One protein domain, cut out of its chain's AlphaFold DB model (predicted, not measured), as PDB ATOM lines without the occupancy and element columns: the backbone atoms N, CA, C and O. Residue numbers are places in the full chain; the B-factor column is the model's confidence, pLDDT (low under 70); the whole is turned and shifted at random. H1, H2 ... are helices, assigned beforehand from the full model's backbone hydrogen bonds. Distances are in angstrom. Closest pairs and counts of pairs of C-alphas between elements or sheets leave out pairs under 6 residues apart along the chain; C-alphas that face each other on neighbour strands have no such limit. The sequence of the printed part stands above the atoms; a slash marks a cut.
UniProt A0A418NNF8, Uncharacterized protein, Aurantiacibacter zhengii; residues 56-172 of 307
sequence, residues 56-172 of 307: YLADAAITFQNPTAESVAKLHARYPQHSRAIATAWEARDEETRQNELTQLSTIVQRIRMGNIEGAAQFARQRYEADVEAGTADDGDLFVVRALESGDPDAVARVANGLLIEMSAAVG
ATOM      1  N   TYR A  56     137.156 180.641 172.648       91.50
ATOM      2  CA  TYR A  56     136.900 181.875 173.397       91.50
ATOM      3  C   TYR A  56     136.327 182.965 172.494       91.50
ATOM      4  O   TYR A  56     135.309 183.566 172.836       91.50
ATOM      5  N   LEU A  57     136.944 183.202 171.336       86.81
ATOM      6  CA  LEU A  57     136.498 184.223 170.389       86.81
ATOM      7  C   LEU A  57     135.097 183.920 169.844       86.81
ATOM      8  O   LEU A  57     134.280 184.835 169.718       86.81
ATOM      9  N   ALA A  58     134.793 182.650 169.566       88.69
ATOM     10  CA  ALA A  58     133.467 182.227 169.125       88.69
ATOM     11  C   ALA A  58     132.401 182.440 170.214       88.69
ATOM     12  O   ALA A  58     131.359 183.050 169.956       88.69
ATOM     13  N   ASP A  59     132.672 181.996 171.442       91.00
ATOM     14  CA  ASP A  59     131.765 182.167 172.579       91.00
ATOM     15  C   ASP A  59     131.579 183.644 172.951       91.00
ATOM     16  O   ASP A  59     130.467 184.067 173.279       91.00
ATOM     17  N   ALA A  60     132.647 184.441 172.884       86.62
ATOM     18  CA  ALA A  60     132.593 185.881 173.082       86.62
ATOM     19  C   ALA A  60     131.688 186.518 172.021       86.62
ATOM     20  O   ALA A  60     130.724 187.196 172.373       86.62
ATOM     21  N   ALA A  61     131.912 186.233 170.735       82.38
ATOM     22  CA  ALA A  61     131.086 186.768 169.655       82.38
ATOM     23  C   ALA A  61     129.589 186.473 169.859       82.38
ATOM     24  O   ALA A  61     128.767 187.375 169.706       82.38
ATOM     25  N   ILE A  62     129.234 185.252 170.272       86.69
ATOM     26  CA  ILE A  62     127.846 184.876 170.592       86.69
ATOM     27  C   ILE A  62     127.335 185.639 171.822       86.69
ATOM     28  O   ILE A  62     126.228 186.176 171.813       86.69
ATOM     29  N   THR A  63     128.143 185.709 172.882       85.44
ATOM     30  CA  THR A  63     127.790 186.367 174.149       85.44
ATOM     31  C   THR A  63     127.451 187.840 173.947       85.44
ATOM     32  O   THR A  63     126.493 188.330 174.549       85.44
ATOM     33  N   PHE A  64     128.194 188.534 173.087       77.12
ATOM     34  CA  PHE A  64     128.036 189.969 172.872       77.12
ATOM     35  C   PHE A  64     127.052 190.345 171.757       77.12
ATOM     36  O   PHE A  64     126.677 191.505 171.661       77.12
ATOM     37  N   GLN A  65     126.518 189.389 170.987       77.12
ATOM     38  CA  GLN A  65     125.339 189.662 170.148       77.12
ATOM     39  C   GLN A  65     124.110 190.048 170.988       77.12
ATOM     40  O   GLN A  65     123.296 190.868 170.569       77.12
ATOM     41  N   ASN A  66     123.966 189.469 172.184       75.69
ATOM     42  CA  ASN A  66     122.942 189.852 173.157       75.69
ATOM     43  C   ASN A  66     123.519 189.753 174.576       75.69
ATOM     44  O   ASN A  66     123.262 188.779 175.293       75.69
ATOM     45  N   PRO A  67     124.331 190.740 174.981       74.62
ATOM     46  CA  PRO A  67     125.016 190.709 176.258       74.62
ATOM     47  C   PRO A  67     123.993 190.766 177.393       74.62
ATOM     48  O   PRO A  67     123.095 191.613 177.457       74.62
ATOM     49  N   THR A  68     124.147 189.833 178.320       79.00
ATOM     50  CA  THR A  68     123.438 189.791 179.594       79.00
ATOM     51  C   THR A  68     124.475 189.602 180.691       79.00
ATOM     52  O   THR A  68     125.542 189.037 180.449       79.00
ATOM     53  N   ALA A  69     124.164 190.041 181.911       73.25
ATOM     54  CA  ALA A  69     125.029 189.792 183.066       73.25
ATOM     55  C   ALA A  69     125.376 188.299 183.192       73.25
ATOM     56  O   ALA A  69     126.519 187.929 183.442       73.25
ATOM     57  N   GLU A  70     124.381 187.445 182.950       82.00
ATOM     58  CA  GLU A  70     124.517 185.996 183.011       82.00
ATOM     59  C   GLU A  70     125.416 185.443 181.896       82.00
ATOM     60  O   GLU A  70     126.277 184.610 182.174       82.00
ATOM     61  N   SER A  71     125.248 185.889 180.645       85.88
ATOM     62  CA  SER A  71     126.059 185.399 179.522       85.88
ATOM     63  C   SER A  71     127.525 185.813 179.660       85.88
ATOM     64  O   SER A  71     128.415 184.990 179.454       85.88
ATOM     65  N   VAL A  72     127.785 187.037 180.122       84.31
ATOM     66  CA  VAL A  72     129.145 187.523 180.389       84.31
ATOM     67  C   VAL A  72     129.776 186.811 181.590       84.31
ATOM     68  O   VAL A  72     130.926 186.379 181.511       84.31
ATOM     69  N   ALA A  73     129.025 186.586 182.674       83.19
ATOM     70  CA  ALA A  73     129.510 185.800 183.809       83.19
ATOM     71  C   ALA A  73     129.845 184.352 183.405       83.19
ATOM     72  O   ALA A  73     130.878 183.821 183.814       83.19
ATOM     73  N   LYS A  74     129.018 183.727 182.554       90.19
ATOM     74  CA  LYS A  74     129.287 182.397 181.982       90.19
ATOM     75  C   LYS A  74     130.561 182.389 181.139       90.19
ATOM     76  O   LYS A  74     131.371 181.478 181.304       90.19
ATOM     77  N   LEU A  75     130.766 183.403 180.296       90.06
ATOM     78  CA  LEU A  75     131.986 183.550 179.501       90.06
ATOM     79  C   LEU A  75     133.223 183.654 180.408       90.06
ATOM     80  O   LEU A  75     134.182 182.905 180.240       90.06
ATOM     81  N   HIS A  76     133.178 184.511 181.431       87.75
ATOM     82  CA  HIS A  76     134.283 184.686 182.378       87.75
ATOM     83  C   HIS A  76     134.568 183.417 183.198       87.75
ATOM     84  O   HIS A  76     135.730 183.128 183.489       87.75
ATOM     85  N   ALA A  77     133.530 182.656 183.556       89.62
ATOM     86  CA  ALA A  77     133.669 181.390 184.271       89.62
ATOM     87  C   ALA A  77     134.266 180.281 183.389       89.62
ATOM     88  O   ALA A  77     135.056 179.471 183.877       89.62
ATOM     89  N   ARG A  78     133.912 180.247 182.097       94.06
ATOM     90  CA  ARG A  78     134.439 179.273 181.128       94.06
ATOM     91  C   ARG A  78     135.886 179.576 180.727       94.06
ATOM     92  O   ARG A  78     136.662 178.643 180.529       94.06
ATOM     93  N   TYR A  79     136.258 180.856 180.669       93.12
ATOM     94  CA  TYR A  79     137.568 181.334 180.210       93.12
ATOM     95  C   TYR A  79     138.280 182.213 181.259       93.12
ATOM     96  O   TYR A  79     138.565 183.389 181.007       93.12
ATOM     97  N   PRO A  80     138.613 181.665 182.445       88.56
ATOM     98  CA  PRO A  80     139.148 182.443 183.565       88.56
ATOM     99  C   PRO A  80     140.517 183.077 183.288       88.56
ATOM    100  O   PRO A  80     140.881 184.065 183.919       88.56
ATOM    101  N   GLN A  81     141.306 182.521 182.367       90.31
ATOM    102  CA  GLN A  81     142.593 183.095 181.975       90.31
ATOM    103  C   GLN A  81     142.435 184.432 181.236       90.31
ATOM    104  O   GLN A  81     143.227 185.340 181.474       90.31
ATOM    105  N   HIS A  82     141.391 184.580 180.412       88.06
ATOM    106  CA  HIS A  82     141.126 185.817 179.675       88.06
ATOM    107  C   HIS A  82     140.591 186.893 180.611       88.06
ATOM    108  O   HIS A  82     141.112 188.003 180.635       88.06
ATOM    109  N   SER A  83     139.612 186.545 181.451       84.50
ATOM    110  CA  SER A  83     139.056 187.495 182.419       84.50
ATOM    111  C   SER A  83     140.116 187.993 183.399       84.50
ATOM    112  O   SER A  83     140.170 189.187 183.669       84.50
ATOM    113  N   ARG A  84     141.020 187.120 183.873       87.12
ATOM    114  CA  ARG A  84     142.154 187.536 184.714       87.12
ATOM    115  C   ARG A  84     143.144 188.425 183.979       87.12
ATOM    116  O   ARG A  84     143.606 189.387 184.578       87.12
ATOM    117  N   ALA A  85     143.494 188.106 182.732       87.94
ATOM    118  CA  ALA A  85     144.427 188.920 181.956       87.94
ATOM    119  C   ALA A  85     143.902 190.353 181.781       87.94
ATOM    120  O   ALA A  85     144.628 191.304 182.060       87.94
ATOM    121  N   ILE A  86     142.626 190.496 181.416       85.50
ATOM    122  CA  ILE A  86     141.998 191.809 181.242       85.50
ATOM    123  C   ILE A  86     141.837 192.512 182.596       85.50
ATOM    124  O   ILE A  86     142.206 193.674 182.716       85.50
ATOM    125  N   ALA A  87     141.379 191.808 183.639       85.56
ATOM    126  CA  ALA A  87     141.271 192.378 184.984       85.56
ATOM    127  C   ALA A  87     142.629 192.866 185.508       85.56
ATOM    128  O   ALA A  87     142.712 193.950 186.061       85.56
ATOM    129  N   THR A  88     143.708 192.116 185.270       89.31
ATOM    130  CA  THR A  88     145.066 192.506 185.690       89.31
ATOM    131  C   THR A  88     145.541 193.744 184.930       89.31
ATOM    132  O   THR A  88     146.115 194.647 185.533       89.31
ATOM    133  N   ALA A  89     145.298 193.805 183.616       86.38
ATOM    134  CA  ALA A  89     145.631 194.971 182.799       86.38
ATOM    135  C   ALA A  89     144.848 196.219 183.244       86.38
ATOM    136  O   ALA A  89     145.420 197.299 183.352       86.38
ATOM    137  N   TRP A  90     143.567 196.051 183.574       86.62
ATOM    138  CA  TRP A  90     142.711 197.112 184.095       86.62
ATOM    139  C   TRP A  90     143.136 197.568 185.497       86.62
ATOM    140  O   TRP A  90     143.264 198.759 185.766       86.62
ATOM    141  N   GLU A  91     143.409 196.624 186.400       88.19
ATOM    142  CA  GLU A  91     143.833 196.896 187.776       88.19
ATOM    143  C   GLU A  91     145.197 197.592 187.856       88.19
ATOM    144  O   GLU A  91     145.457 198.310 188.823       88.19
ATOM    145  N   ALA A  92     146.047 197.414 186.838       89.75
ATOM    146  CA  ALA A  92     147.329 198.100 186.720       89.75
ATOM    147  C   ALA A  92     147.194 199.604 186.405       89.75
ATOM    148  O   ALA A  92     148.145 200.349 186.644       89.75
ATOM    149  N   ARG A  93     146.038 200.055 185.896       89.12
ATOM    150  CA  ARG A  93     145.725 201.479 185.689       89.12
ATOM    151  C   ARG A  93     145.378 202.138 187.028       89.12
ATOM    152  O   ARG A  93     144.823 201.491 187.922       89.12
ATOM    153  N   ASP A  94     145.690 203.424 187.184       93.69
ATOM    154  CA  ASP A  94     145.265 204.183 188.361       93.69
ATOM    155  C   ASP A  94     143.735 204.372 188.386       93.69
ATOM    156  O   ASP A  94     143.054 204.255 187.367       93.69
ATOM    157  N   GLU A  95     143.174 204.623 189.571       89.44
ATOM    158  CA  GLU A  95     141.717 204.678 189.757       89.44
ATOM    159  C   GLU A  95     141.046 205.806 188.961       89.44
ATOM    160  O   GLU A  95     139.933 205.618 188.473       89.44
ATOM    161  N   GLU A  96     141.708 206.955 188.809       90.50
ATOM    162  CA  GLU A  96     141.168 208.087 188.050       90.50
ATOM    163  C   GLU A  96     141.096 207.739 186.559       90.50
ATOM    164  O   GLU A  96     140.042 207.888 185.937       90.50
ATOM    165  N   THR A  97     142.173 207.173 186.013       89.06
ATOM    166  CA  THR A  97     142.224 206.664 184.640       89.06
ATOM    167  C   THR A  97     141.157 205.598 184.407       89.06
ATOM    168  O   THR A  97     140.407 205.695 183.436       89.06
ATOM    169  N   ARG A  98     141.001 204.631 185.325       89.31
ATOM    170  CA  ARG A  98     139.952 203.600 185.228       89.31
ATOM    171  C   ARG A  98     138.551 204.200 185.149       89.31
ATOM    172  O   ARG A  98     137.744 203.770 184.327       89.31
ATOM    173  N   GLN A  99     138.230 205.160 186.016       88.19
ATOM    174  CA  GLN A  99     136.900 205.772 186.033       88.19
ATOM    175  C   GLN A  99     136.633 206.564 184.752       88.19
ATOM    176  O   GLN A  99     135.576 206.391 184.142       88.19
ATOM    177  N   ASN A 100     137.606 207.365 184.313       90.00
ATOM    178  CA  ASN A 100     137.507 208.140 183.079       90.00
ATOM    179  C   ASN A 100     137.313 207.230 181.861       90.00
ATOM    180  O   ASN A 100     136.406 207.449 181.058       90.00
ATOM    181  N   GLU A 101     138.113 206.172 181.758       90.25
ATOM    182  CA  GLU A 101     138.039 205.216 180.662       90.25
ATOM    183  C   GLU A 101     136.708 204.457 180.666       90.25
ATOM    184  O   GLU A 101     136.050 204.356 179.632       90.25
ATOM    185  N   LEU A 102     136.224 204.020 181.833       89.62
ATOM    186  CA  LEU A 102     134.914 203.381 181.944       89.62
ATOM    187  C   LEU A 102     133.785 204.315 181.485       89.62
ATOM    188  O   LEU A 102     132.870 203.871 180.786       89.62
ATOM    189  N   THR A 103     133.833 205.601 181.843       89.81
ATOM    190  CA  THR A 103     132.858 206.600 181.381       89.81
ATOM    191  C   THR A 103     132.916 206.784 179.863       89.81
ATOM    192  O   THR A 103     131.870 206.827 179.208       89.81
ATOM    193  N   GLN A 104     134.117 206.852 179.288       91.50
ATOM    194  CA  GLN A 104     134.307 207.009 177.846       91.50
ATOM    195  C   GLN A 104     133.801 205.786 177.070       91.50
ATOM    196  O   GLN A 104     132.981 205.936 176.161       91.50
ATOM    197  N   LEU A 105     134.206 204.579 177.476       91.50
ATOM    198  CA  LEU A 105     133.746 203.313 176.900       91.50
ATOM    199  C   LEU A 105     132.220 203.185 176.981       91.50
ATOM    200  O   LEU A 105     131.567 202.907 175.972       91.50
ATOM    201  N   SER A 106     131.637 203.475 178.152       89.25
ATOM    202  CA  SER A 106     130.182 203.455 178.354       89.25
ATOM    203  C   SER A 106     129.469 204.399 177.389       89.25
ATOM    204  O   SER A 106     128.466 204.020 176.786       89.25
ATOM    205  N   THR A 107     130.009 205.605 177.197       90.19
ATOM    206  CA  THR A 107     129.442 206.612 176.290       90.19
ATOM    207  C   THR A 107     129.459 206.136 174.838       90.19
ATOM    208  O   THR A 107     128.455 206.265 174.135       90.19
ATOM    209  N   ILE A 108     130.572 205.556 174.377       93.56
ATOM    210  CA  ILE A 108     130.691 205.024 173.011       93.56
ATOM    211  C   ILE A 108     129.695 203.877 172.808       93.56
ATOM    212  O   ILE A 108     128.910 203.902 171.859       93.56
ATOM    213  N   VAL A 109     129.664 202.908 173.728       91.00
ATOM    214  CA  VAL A 109     128.753 201.755 173.664       91.00
ATOM    215  C   VAL A 109     127.289 202.201 173.664       91.00
ATOM    216  O   VAL A 109     126.510 201.716 172.844       91.00
ATOM    217  N   GLN A 110     126.901 203.145 174.528       87.38
ATOM    218  CA  GLN A 110     125.542 203.698 174.537       87.38
ATOM    219  C   GLN A 110     125.164 204.294 173.180       87.38
ATOM    220  O   GLN A 110     124.105 203.973 172.641       87.38
ATOM    221  N   ARG A 111     126.037 205.125 172.598       90.75
ATOM    222  CA  ARG A 111     125.782 205.759 171.297       90.75
ATOM    223  C   ARG A 111     125.623 204.733 170.183       90.75
ATOM    224  O   ARG A 111     124.699 204.870 169.385       90.75
ATOM    225  N   ILE A 112     126.455 203.686 170.170       91.19
ATOM    226  CA  ILE A 112     126.321 202.584 169.208       91.19
ATOM    227  C   ILE A 112     124.941 201.929 169.333       91.19
ATOM    228  O   ILE A 112     124.258 201.730 168.332       91.19
ATOM    229  N   ARG A 113     124.500 201.636 170.561       85.06
ATOM    230  CA  ARG A 113     123.211 200.972 170.817       85.06
ATOM    231  C   ARG A 113     122.004 201.827 170.449       85.06
ATOM    232  O   ARG A 113     121.034 201.300 169.922       85.06
ATOM    233  N   MET A 114     122.101 203.140 170.640       84.50
ATOM    234  CA  MET A 114     121.091 204.108 170.196       84.50
ATOM    235  C   MET A 114     121.077 204.302 168.667       84.50
ATOM    236  O   MET A 114     120.336 205.142 168.163       84.50
ATOM    237  N   GLY A 115     121.926 203.591 167.915       87.44
ATOM    238  CA  GLY A 115     122.082 203.767 166.469       87.44
ATOM    239  C   GLY A 115     122.810 205.056 166.074       87.44
ATOM    240  O   GLY A 115     122.940 205.349 164.888       87.44
ATOM    241  N   ASN A 116     123.329 205.819 167.041       92.06
ATOM    242  CA  ASN A 116     124.109 207.032 166.808       92.06
ATOM    243  C   ASN A 116     125.584 206.686 166.544       92.06
ATOM    244  O   ASN A 116     126.476 207.026 167.328       92.06
ATOM    245  N   ILE A 117     125.835 205.976 165.440       95.94
ATOM    246  CA  ILE A 117     127.177 205.504 165.071       95.94
ATOM    247  C   ILE A 117     128.116 206.679 164.775       95.94
ATOM    248  O   ILE A 117     129.265 206.661 165.201       95.94
ATOM    249  N   GLU A 118     127.618 207.736 164.128       94.94
ATOM    250  CA  GLU A 118     128.396 208.948 163.837       94.94
ATOM    251  C   GLU A 118     128.870 209.640 165.124       94.94
ATOM    252  O   GLU A 118     130.050 209.961 165.270       94.94
ATOM    253  N   GLY A 119     127.984 209.797 166.110       92.94
ATOM    254  CA  GLY A 119     128.355 210.349 167.410       92.94
ATOM    255  C   GLY A 119     129.312 209.445 168.191       92.94
ATOM    256  O   GLY A 119     130.164 209.950 168.920       92.94
ATOM    257  N   ALA A 120     129.188 208.119 168.060       96.62
ATOM    258  CA  ALA A 120     130.136 207.174 168.649       96.62
ATOM    259  C   ALA A 120     131.529 207.316 168.014       96.62
ATOM    260  O   ALA A 120     132.519 207.399 168.738       96.62
ATOM    261  N   ALA A 121     131.594 207.407 166.682       97.44
ATOM    262  CA  ALA A 121     132.826 207.619 165.927       97.44
ATOM    263  C   ALA A 121     133.512 208.934 166.316       97.44
ATOM    264  O   ALA A 121     134.708 208.942 166.597       97.44
ATOM    265  N   GLN A 122     132.754 210.033 166.411       96.19
ATOM    266  CA  GLN A 122     133.287 211.329 166.831       96.19
ATOM    267  C   GLN A 122     133.916 211.258 168.228       96.19
ATOM    268  O   GLN A 122     135.006 211.784 168.441       96.19
ATOM    269  N   PHE A 123     133.247 210.596 169.174       95.88
ATOM    270  CA  PHE A 123     133.746 210.469 170.541       95.88
ATOM    271  C   PHE A 123     134.987 209.564 170.618       95.88
ATOM    272  O   PHE A 123     135.961 209.912 171.282       95.88
ATOM    273  N   ALA A 124     134.992 208.441 169.891       96.81
ATOM    274  CA  ALA A 124     136.163 207.573 169.777       96.81
ATOM    275  C   ALA A 124     137.361 208.304 169.149       96.81
ATOM    276  O   ALA A 124     138.487 208.159 169.613       96.81
ATOM    277  N   ARG A 125     137.117 209.137 168.129       97.25
ATOM    278  CA  ARG A 125     138.154 209.942 167.475       97.25
ATOM    279  C   ARG A 125     138.748 210.977 168.423       97.25
ATOM    280  O   ARG A 125     139.962 211.096 168.473       97.25
ATOM    281  N   GLN A 126     137.916 211.681 169.192       95.69
ATOM    282  CA  GLN A 126     138.392 212.641 170.195       95.69
ATOM    283  C   GLN A 126     139.293 211.979 171.238       95.69
ATOM    284  O   GLN A 126     140.315 212.550 171.609       95.69
ATOM    285  N   ARG A 127     138.932 210.771 171.685       94.56
ATOM    286  CA  ARG A 127     139.767 209.975 172.587       94.56
ATOM    287  C   ARG A 127     141.109 209.637 171.931       94.56
ATOM    288  O   ARG A 127     142.144 210.004 172.469       94.56
ATOM    289  N   TYR A 128     141.081 209.056 170.730       96.38
ATOM    290  CA  TYR A 128     142.295 208.719 169.984       96.38
ATOM    291  C   TYR A 128     143.207 209.935 169.750       96.38
ATOM    292  O   TYR A 128     144.414 209.846 169.937       96.38
ATOM    293  N   GLU A 129     142.651 211.086 169.361       96.06
ATOM    294  CA  GLU A 129     143.415 212.324 169.162       96.06
ATOM    295  C   GLU A 129     144.057 212.811 170.470       96.06
ATOM    296  O   GLU A 129     145.226 213.195 170.462       96.06
ATOM    297  N   ALA A 130     143.347 212.722 171.600       93.75
ATOM    298  CA  ALA A 130     143.914 213.030 172.912       93.75
ATOM    299  C   ALA A 130     145.063 212.075 173.282       93.75
ATOM    300  O   ALA A 130     146.095 212.524 173.781       93.75
ATOM    301  N   ASP A 131     144.931 210.781 172.979       93.31
ATOM    302  CA  ASP A 131     145.995 209.798 173.194       93.31
ATOM    303  C   ASP A 131     147.193 210.028 172.254       93.31
ATOM    304  O   ASP A 131     148.346 209.823 172.640       93.31
ATOM    305  N   VAL A 132     146.966 210.522 171.031       96.06
ATOM    306  CA  VAL A 132     148.046 210.937 170.117       96.06
ATOM    307  C   VAL A 132     148.807 212.124 170.705       96.06
ATOM    308  O   VAL A 132     150.039 212.114 170.714       96.06
ATOM    309  N   GLU A 133     148.098 213.128 171.222       94.81
ATOM    310  CA  GLU A 133     148.704 214.300 171.866       94.81
ATOM    311  C   GLU A 133     149.470 213.933 173.147       94.81
ATOM    312  O   GLU A 133     150.543 214.483 173.406       94.81
ATOM    313  N   ALA A 134     148.958 212.972 173.917       92.19
ATOM    314  CA  ALA A 134     149.608 212.443 175.115       92.19
ATOM    315  C   ALA A 134     150.775 211.481 174.811       92.19
ATOM    316  O   ALA A 134     151.547 211.145 175.712       92.19
ATOM    317  N   GLY A 135     150.935 211.047 173.554       93.94
ATOM    318  CA  GLY A 135     151.942 210.063 173.149       93.94
ATOM    319  C   GLY A 135     151.636 208.634 173.612       93.94
ATOM    320  O   GLY A 135     152.552 207.817 173.701       93.94
ATOM    321  N   THR A 136     150.371 208.340 173.917       91.56
ATOM    322  CA  THR A 136     149.861 207.051 174.415       91.56
ATOM    323  C   THR A 136     148.965 206.319 173.418       91.56
ATOM    324  O   THR A 136     148.507 205.228 173.731       91.56
ATOM    325  N   ALA A 137     148.738 206.882 172.227       92.00
ATOM    326  CA  ALA A 137     147.889 206.281 171.202       92.00
ATOM    327  C   ALA A 137     148.294 204.848 170.844       92.00
ATOM    328  O   ALA A 137     149.466 204.570 170.563       92.00
ATOM    329  N   ASP A 138     147.294 203.970 170.766       90.94
ATOM    330  CA  ASP A 138     147.454 202.593 170.315       90.94
ATOM    331  C   ASP A 138     146.653 202.282 169.033       90.94
ATOM    332  O   ASP A 138     145.756 203.017 168.603       90.94
ATOM    333  N   ASP A 139     147.031 201.186 168.368       92.06
ATOM    334  CA  ASP A 139     146.387 200.730 167.129       92.06
ATOM    335  C   ASP A 139     144.947 200.231 167.356       92.06
ATOM    336  O   ASP A 139     144.156 200.179 166.410       92.06
ATOM    337  N   GLY A 140     144.602 199.855 168.589       89.75
ATOM    338  CA  GLY A 140     143.266 199.438 168.998       89.75
ATOM    339  C   GLY A 140     142.279 200.601 168.972       89.75
ATOM    340  O   GLY A 140     141.222 200.480 168.353       89.75
ATOM    341  N   ASP A 141     142.645 201.752 169.530       91.88
ATOM    342  CA  ASP A 141     141.824 202.965 169.483       91.88
ATOM    343  C   ASP A 141     141.618 203.445 168.041       91.88
ATOM    344  O   ASP A 141     140.496 203.748 167.621       91.88
ATOM    345  N   LEU A 142     142.673 203.413 167.219       94.81
ATOM    346  CA  LEU A 142     142.557 203.731 165.795       94.81
ATOM    347  C   LEU A 142     141.657 202.736 165.049       94.81
ATOM    348  O   LEU A 142     140.910 203.121 164.143       94.81
ATOM    349  N   PHE A 143     141.719 201.450 165.404       94.88
ATOM    350  CA  PHE A 143     140.822 200.434 164.862       94.88
ATOM    351  C   PHE A 143     139.363 200.720 165.235       94.88
ATOM    352  O   PHE A 143     138.506 200.666 164.351       94.88
ATOM    353  N   VAL A 144     139.084 201.083 166.492       95.12
ATOM    354  CA  VAL A 144     137.743 201.471 166.960       95.12
ATOM    355  C   VAL A 144     137.210 202.641 166.136       95.12
ATOM    356  O   VAL A 144     136.109 202.549 165.592       95.12
ATOM    357  N   VAL A 145     138.008 203.701 165.964       97.19
ATOM    358  CA  VAL A 145     137.644 204.866 165.142       97.19
ATOM    359  C   VAL A 145     137.295 204.441 163.716       97.19
ATOM    360  O   VAL A 145     136.198 204.720 163.234       97.19
ATOM    361  N   ARG A 146     138.186 203.702 163.047       97.44
ATOM    362  CA  ARG A 146     137.987 203.278 161.651       97.44
ATOM    363  C   ARG A 146     136.770 202.380 161.475       97.44
ATOM    364  O   ARG A 146     136.051 202.515 160.489       97.44
ATOM    365  N   ALA A 147     136.543 201.460 162.404       96.25
ATOM    366  CA  ALA A 147     135.404 200.557 162.351       96.25
ATOM    367  C   ALA A 147     134.080 201.314 162.525       96.25
ATOM    368  O   ALA A 147     133.149 201.063 161.761       96.25
ATOM    369  N   LEU A 148     134.005 202.281 163.443       97.12
ATOM    370  CA  LEU A 148     132.810 203.113 163.614       97.12
ATOM    371  C   LEU A 148     132.566 204.031 162.407       97.12
ATOM    372  O   LEU A 148     131.436 204.141 161.937       97.12
ATOM    373  N   GLU A 149     133.619 204.626 161.848       97.44
ATOM    374  CA  GLU A 149     133.530 205.504 160.669       97.44
ATOM    375  C   GLU A 149     133.215 204.766 159.371       97.44
ATOM    376  O   GLU A 149     132.670 205.357 158.440       97.44
ATOM    377  N   SER A 150     133.534 203.472 159.298       96.88
ATOM    378  CA  SER A 150     133.225 202.654 158.125       96.88
ATOM    379  C   SER A 150     131.721 202.507 157.883       96.88
ATOM    380  O   SER A 150     131.309 202.260 156.749       96.88
ATOM    381  N   GLY A 151     130.907 202.617 158.941       91.25
ATOM    382  CA  GLY A 151     129.474 202.331 158.904       91.25
ATOM    383  C   GLY A 151     129.125 200.866 158.611       91.25
ATOM    384  O   GLY A 151     127.942 200.554 158.488       91.25
ATOM    385  N   ASP A 152     130.114 199.968 158.501       94.62
ATOM    386  CA  ASP A 152     129.894 198.535 158.300       94.62
ATOM    387  C   ASP A 152     129.269 197.927 159.570       94.62
ATOM    388  O   ASP A 152     129.924 197.923 160.621       94.62
ATOM    389  N   PRO A 153     128.035 197.388 159.507       88.50
ATOM    390  CA  PRO A 153     127.362 196.813 160.666       88.50
ATOM    391  C   PRO A 153     128.187 195.732 161.371       88.50
ATOM    392  O   PRO A 153     128.174 195.663 162.600       88.50
ATOM    393  N   ASP A 154     128.946 194.928 160.622       87.62
ATOM    394  CA  ASP A 154     129.760 193.857 161.198       87.62
ATOM    395  C   ASP A 154     130.991 194.418 161.924       87.62
ATOM    396  O   ASP A 154     131.393 193.917 162.977       87.62
ATOM    397  N   ALA A 155     131.616 195.468 161.384       90.25
ATOM    398  CA  ALA A 155     132.718 196.167 162.046       90.25
ATOM    399  C   ALA A 155     132.249 196.887 163.320       90.25
ATOM    400  O   ALA A 155     132.877 196.742 164.371       90.25
ATOM    401  N   VAL A 156     131.115 197.586 163.247       91.38
ATOM    402  CA  VAL A 156     130.497 198.278 164.387       91.38
ATOM    403  C   VAL A 156     130.121 197.286 165.487       91.38
ATOM    404  O   VAL A 156     130.443 197.517 166.653       91.38
ATOM    405  N   ALA A 157     129.504 196.155 165.135       84.56
ATOM    406  CA  ALA A 157     129.158 195.112 166.096       84.56
ATOM    407  C   ALA A 157     130.404 194.520 166.770       84.56
ATOM    408  O   ALA A 157     130.425 194.350 167.988       84.56
ATOM    409  N   ARG A 158     131.476 194.255 166.008       84.81
ATOM    410  CA  ARG A 158     132.753 193.775 166.567       84.81
ATOM    411  C   ARG A 158     133.345 194.751 167.581       84.81
ATOM    412  O   ARG A 158     133.749 194.314 168.656       84.81
ATOM    413  N   VAL A 159     133.358 196.047 167.269       91.31
ATOM    414  CA  VAL A 159     133.819 197.083 168.203       91.31
ATOM    415  C   VAL A 159     132.938 197.137 169.439       91.31
ATOM    416  O   VAL A 159     133.460 197.049 170.543       91.31
ATOM    417  N   ALA A 160     131.615 197.218 169.279       87.75
ATOM    418  CA  ALA A 160     130.690 197.258 170.408       87.75
ATOM    419  C   ALA A 160     130.930 196.085 171.370       87.75
ATOM    420  O   ALA A 160     131.012 196.274 172.581       87.75
ATOM    421  N   ASN A 161     131.123 194.887 170.816       82.94
ATOM    422  CA  ASN A 161     131.403 193.674 171.573       82.94
ATOM    423  C   ASN A 161     132.759 193.732 172.288       82.94
ATOM    424  O   ASN A 161     132.841 193.365 173.456       82.94
ATOM    425  N   GLY A 162     133.804 194.225 171.619       85.00
ATOM    426  CA  GLY A 162     135.125 194.430 172.219       85.00
ATOM    427  C   GLY A 162     135.090 195.396 173.405       85.00
ATOM    428  O   GLY A 162     135.580 195.067 174.482       85.00
ATOM    429  N   LEU A 163     134.425 196.542 173.244       89.44
ATOM    430  CA  LEU A 163     134.278 197.533 174.316       89.44
ATOM    431  C   LEU A 163     133.465 196.971 175.492       89.44
ATOM    432  O   LEU A 163     133.769 197.247 176.648       89.44
ATOM    433  N   LEU A 164     132.458 196.132 175.223       85.06
ATOM    434  CA  LEU A 164     131.692 195.448 176.268       85.06
ATOM    435  C   LEU A 164     132.524 194.444 177.068       85.06
ATOM    436  O   LEU A 164     132.318 194.346 178.278       85.06
ATOM    437  N   ILE A 165     133.441 193.718 176.420       82.31
ATOM    438  CA  ILE A 165     134.402 192.827 177.094       82.31
ATOM    439  C   ILE A 165     135.297 193.631 178.031       82.31
ATOM    440  O   ILE A 165     135.508 193.249 179.183       82.31
ATOM    441  N   GLU A 166     135.827 194.749 177.539       85.81
ATOM    442  CA  GLU A 166     136.704 195.602 178.333       85.81
ATOM    443  C   GLU A 166     135.955 196.175 179.540       85.81
ATOM    444  O   GLU A 166     136.412 196.050 180.677       85.81
ATOM    445  N   MET A 167     134.734 196.676 179.325       86.50
ATOM    446  CA  MET A 167     133.860 197.127 180.405       86.50
ATOM    447  C   MET A 167     133.544 196.005 181.403       86.50
ATOM    448  O   MET A 167     133.587 196.235 182.607       86.50
ATOM    449  N   SER A 168     133.223 194.787 180.958       82.50
ATOM    450  CA  SER A 168     132.874 193.701 181.884       82.50
ATOM    451  C   SER A 168     134.040 193.251 182.746       82.50
ATOM    452  O   SER A 168     133.843 192.883 183.907       82.50
ATOM    453  N   ALA A 169     135.248 193.280 182.197       79.44
ATOM    454  CA  ALA A 169     136.452 193.036 182.965       79.44
ATOM    455  C   ALA A 169     136.741 194.182 183.945       79.44
ATOM    456  O   ALA A 169     137.121 193.911 185.081       79.44
ATOM    457  N   ALA A 170     136.482 195.428 183.540       82.19
ATOM    458  CA  ALA A 170     136.714 196.622 184.343       82.19
ATOM    459  C   ALA A 170     135.882 196.685 185.631       82.19
ATOM    460  O   ALA A 170     136.400 196.967 186.711       82.19
ATOM    461  N   VAL A 171     134.572 196.441 185.524       82.31
ATOM    462  CA  VAL A 171     133.659 196.485 186.682       82.31
ATOM    463  C   VAL A 171     133.570 195.154 187.429       82.31
ATOM    464  O   VAL A 171     133.111 195.130 188.574       82.31
ATOM    465  N   GLY A 172     134.010 194.058 186.813       79.62
ATOM    466  CA  GLY A 172     133.817 192.704 187.320       79.62
ATOM    467  C   GLY A 172     132.403 192.168 187.051       79.62
ATOM    468  O   GLY A 172     131.457 192.939 186.843       79.62
TER     469      GLY A 172
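AT A GLANCE: This is residues 56 to 172 of the 307 residues of an uncharacterized protein of Aurantiacibacter zhengii (UniProt A0A418NNF8). Four helices, H4 to H7, form an up-and-down bundle, each running against the one before it, that is drawn together at one end and splayed at the other. H7 stands in the middle of the domain, and on its other side the first three helices make a second, smaller part: the hairpin of H1 and H2, with H1 packed across H7, and H3 packed across the last turns of H7. The printed part has 117 residues with seven named helices, H1 to H7 in that order, and no named strand; the class is all helix. The whole is compact, with a radius of gyration of the C-alphas of 14.0 A, and spans 37 by 33 by 21 A.

IN THESE COORDINATES: H1, residues 56 to 65, begins with C-alpha 56 at (136.900, 181.875, 173.397) and is 14.3 A long. H2, residues 69 to 78, measures 14.2 A, and H3, residues 80 to 91, measures 15.8 A. H4, residues 95 to 113, is 26.7 A long and begins with C-alpha 95 at (141.717, 204.678, 189.757). H5, residues 117 to 134, measures 25.5 A, and H6, residues 139 to 150, measures 16.1 A. H7, residues 153 to 171, is 26.8 A long and ends with C-alpha 171 at (133.659, 196.485, 186.682).

HOW THE PARTS SIT: H7 is the hub, touching four helices. With residues 157 to 164 alone it touches H1, about perpendicular at 78 degrees; the closest C-alphas, of Phe 64 and Asn 161, are 5.2 A apart. H1 and H2 form a hairpin at a shallow tilt of 3 degrees, closest at the C-alphas of Thr 63 and Ser 71, 5.7 A. With residues 166 to 170 alone H7 touches H3, about perpendicular at 74 degrees, closest at the C-alphas of Ala 87 and Ala 169, 5.3 A. H4 touches H7 at a tilt of 32 degrees, only just shallow, opposite ways; the closest C-alphas, of Val 109 and Ala 160, are 5.9 A apart. H4 and H5 form a hairpin at 27 degrees, a shallow tilt, closest at the C-alphas of Ile 108 and Ala 120, 4.9 A. H5 and H6, also a hairpin, touch with 20 pairs of C-alphas within 8 A, closest at Ala 121 and Leu 148, 5.1 A. H6 and H7 form a hairpin at a steep tilt of 41 degrees, closest at the C-alphas of Ala 147 and Ala 155, 5.2 A. H4 and H6 are apart. In H1 to H7 every O i to N i+4 pair is within hydrogen-bond range.

THE WHOLE: The two C-alphas farthest apart, of Arg 78 and Glu 133, are 38.9 A from each other. The printed part has no cut, and its six links are tight. The mean pLDDT of the printed part is 89.3, and no printed residue is under 70.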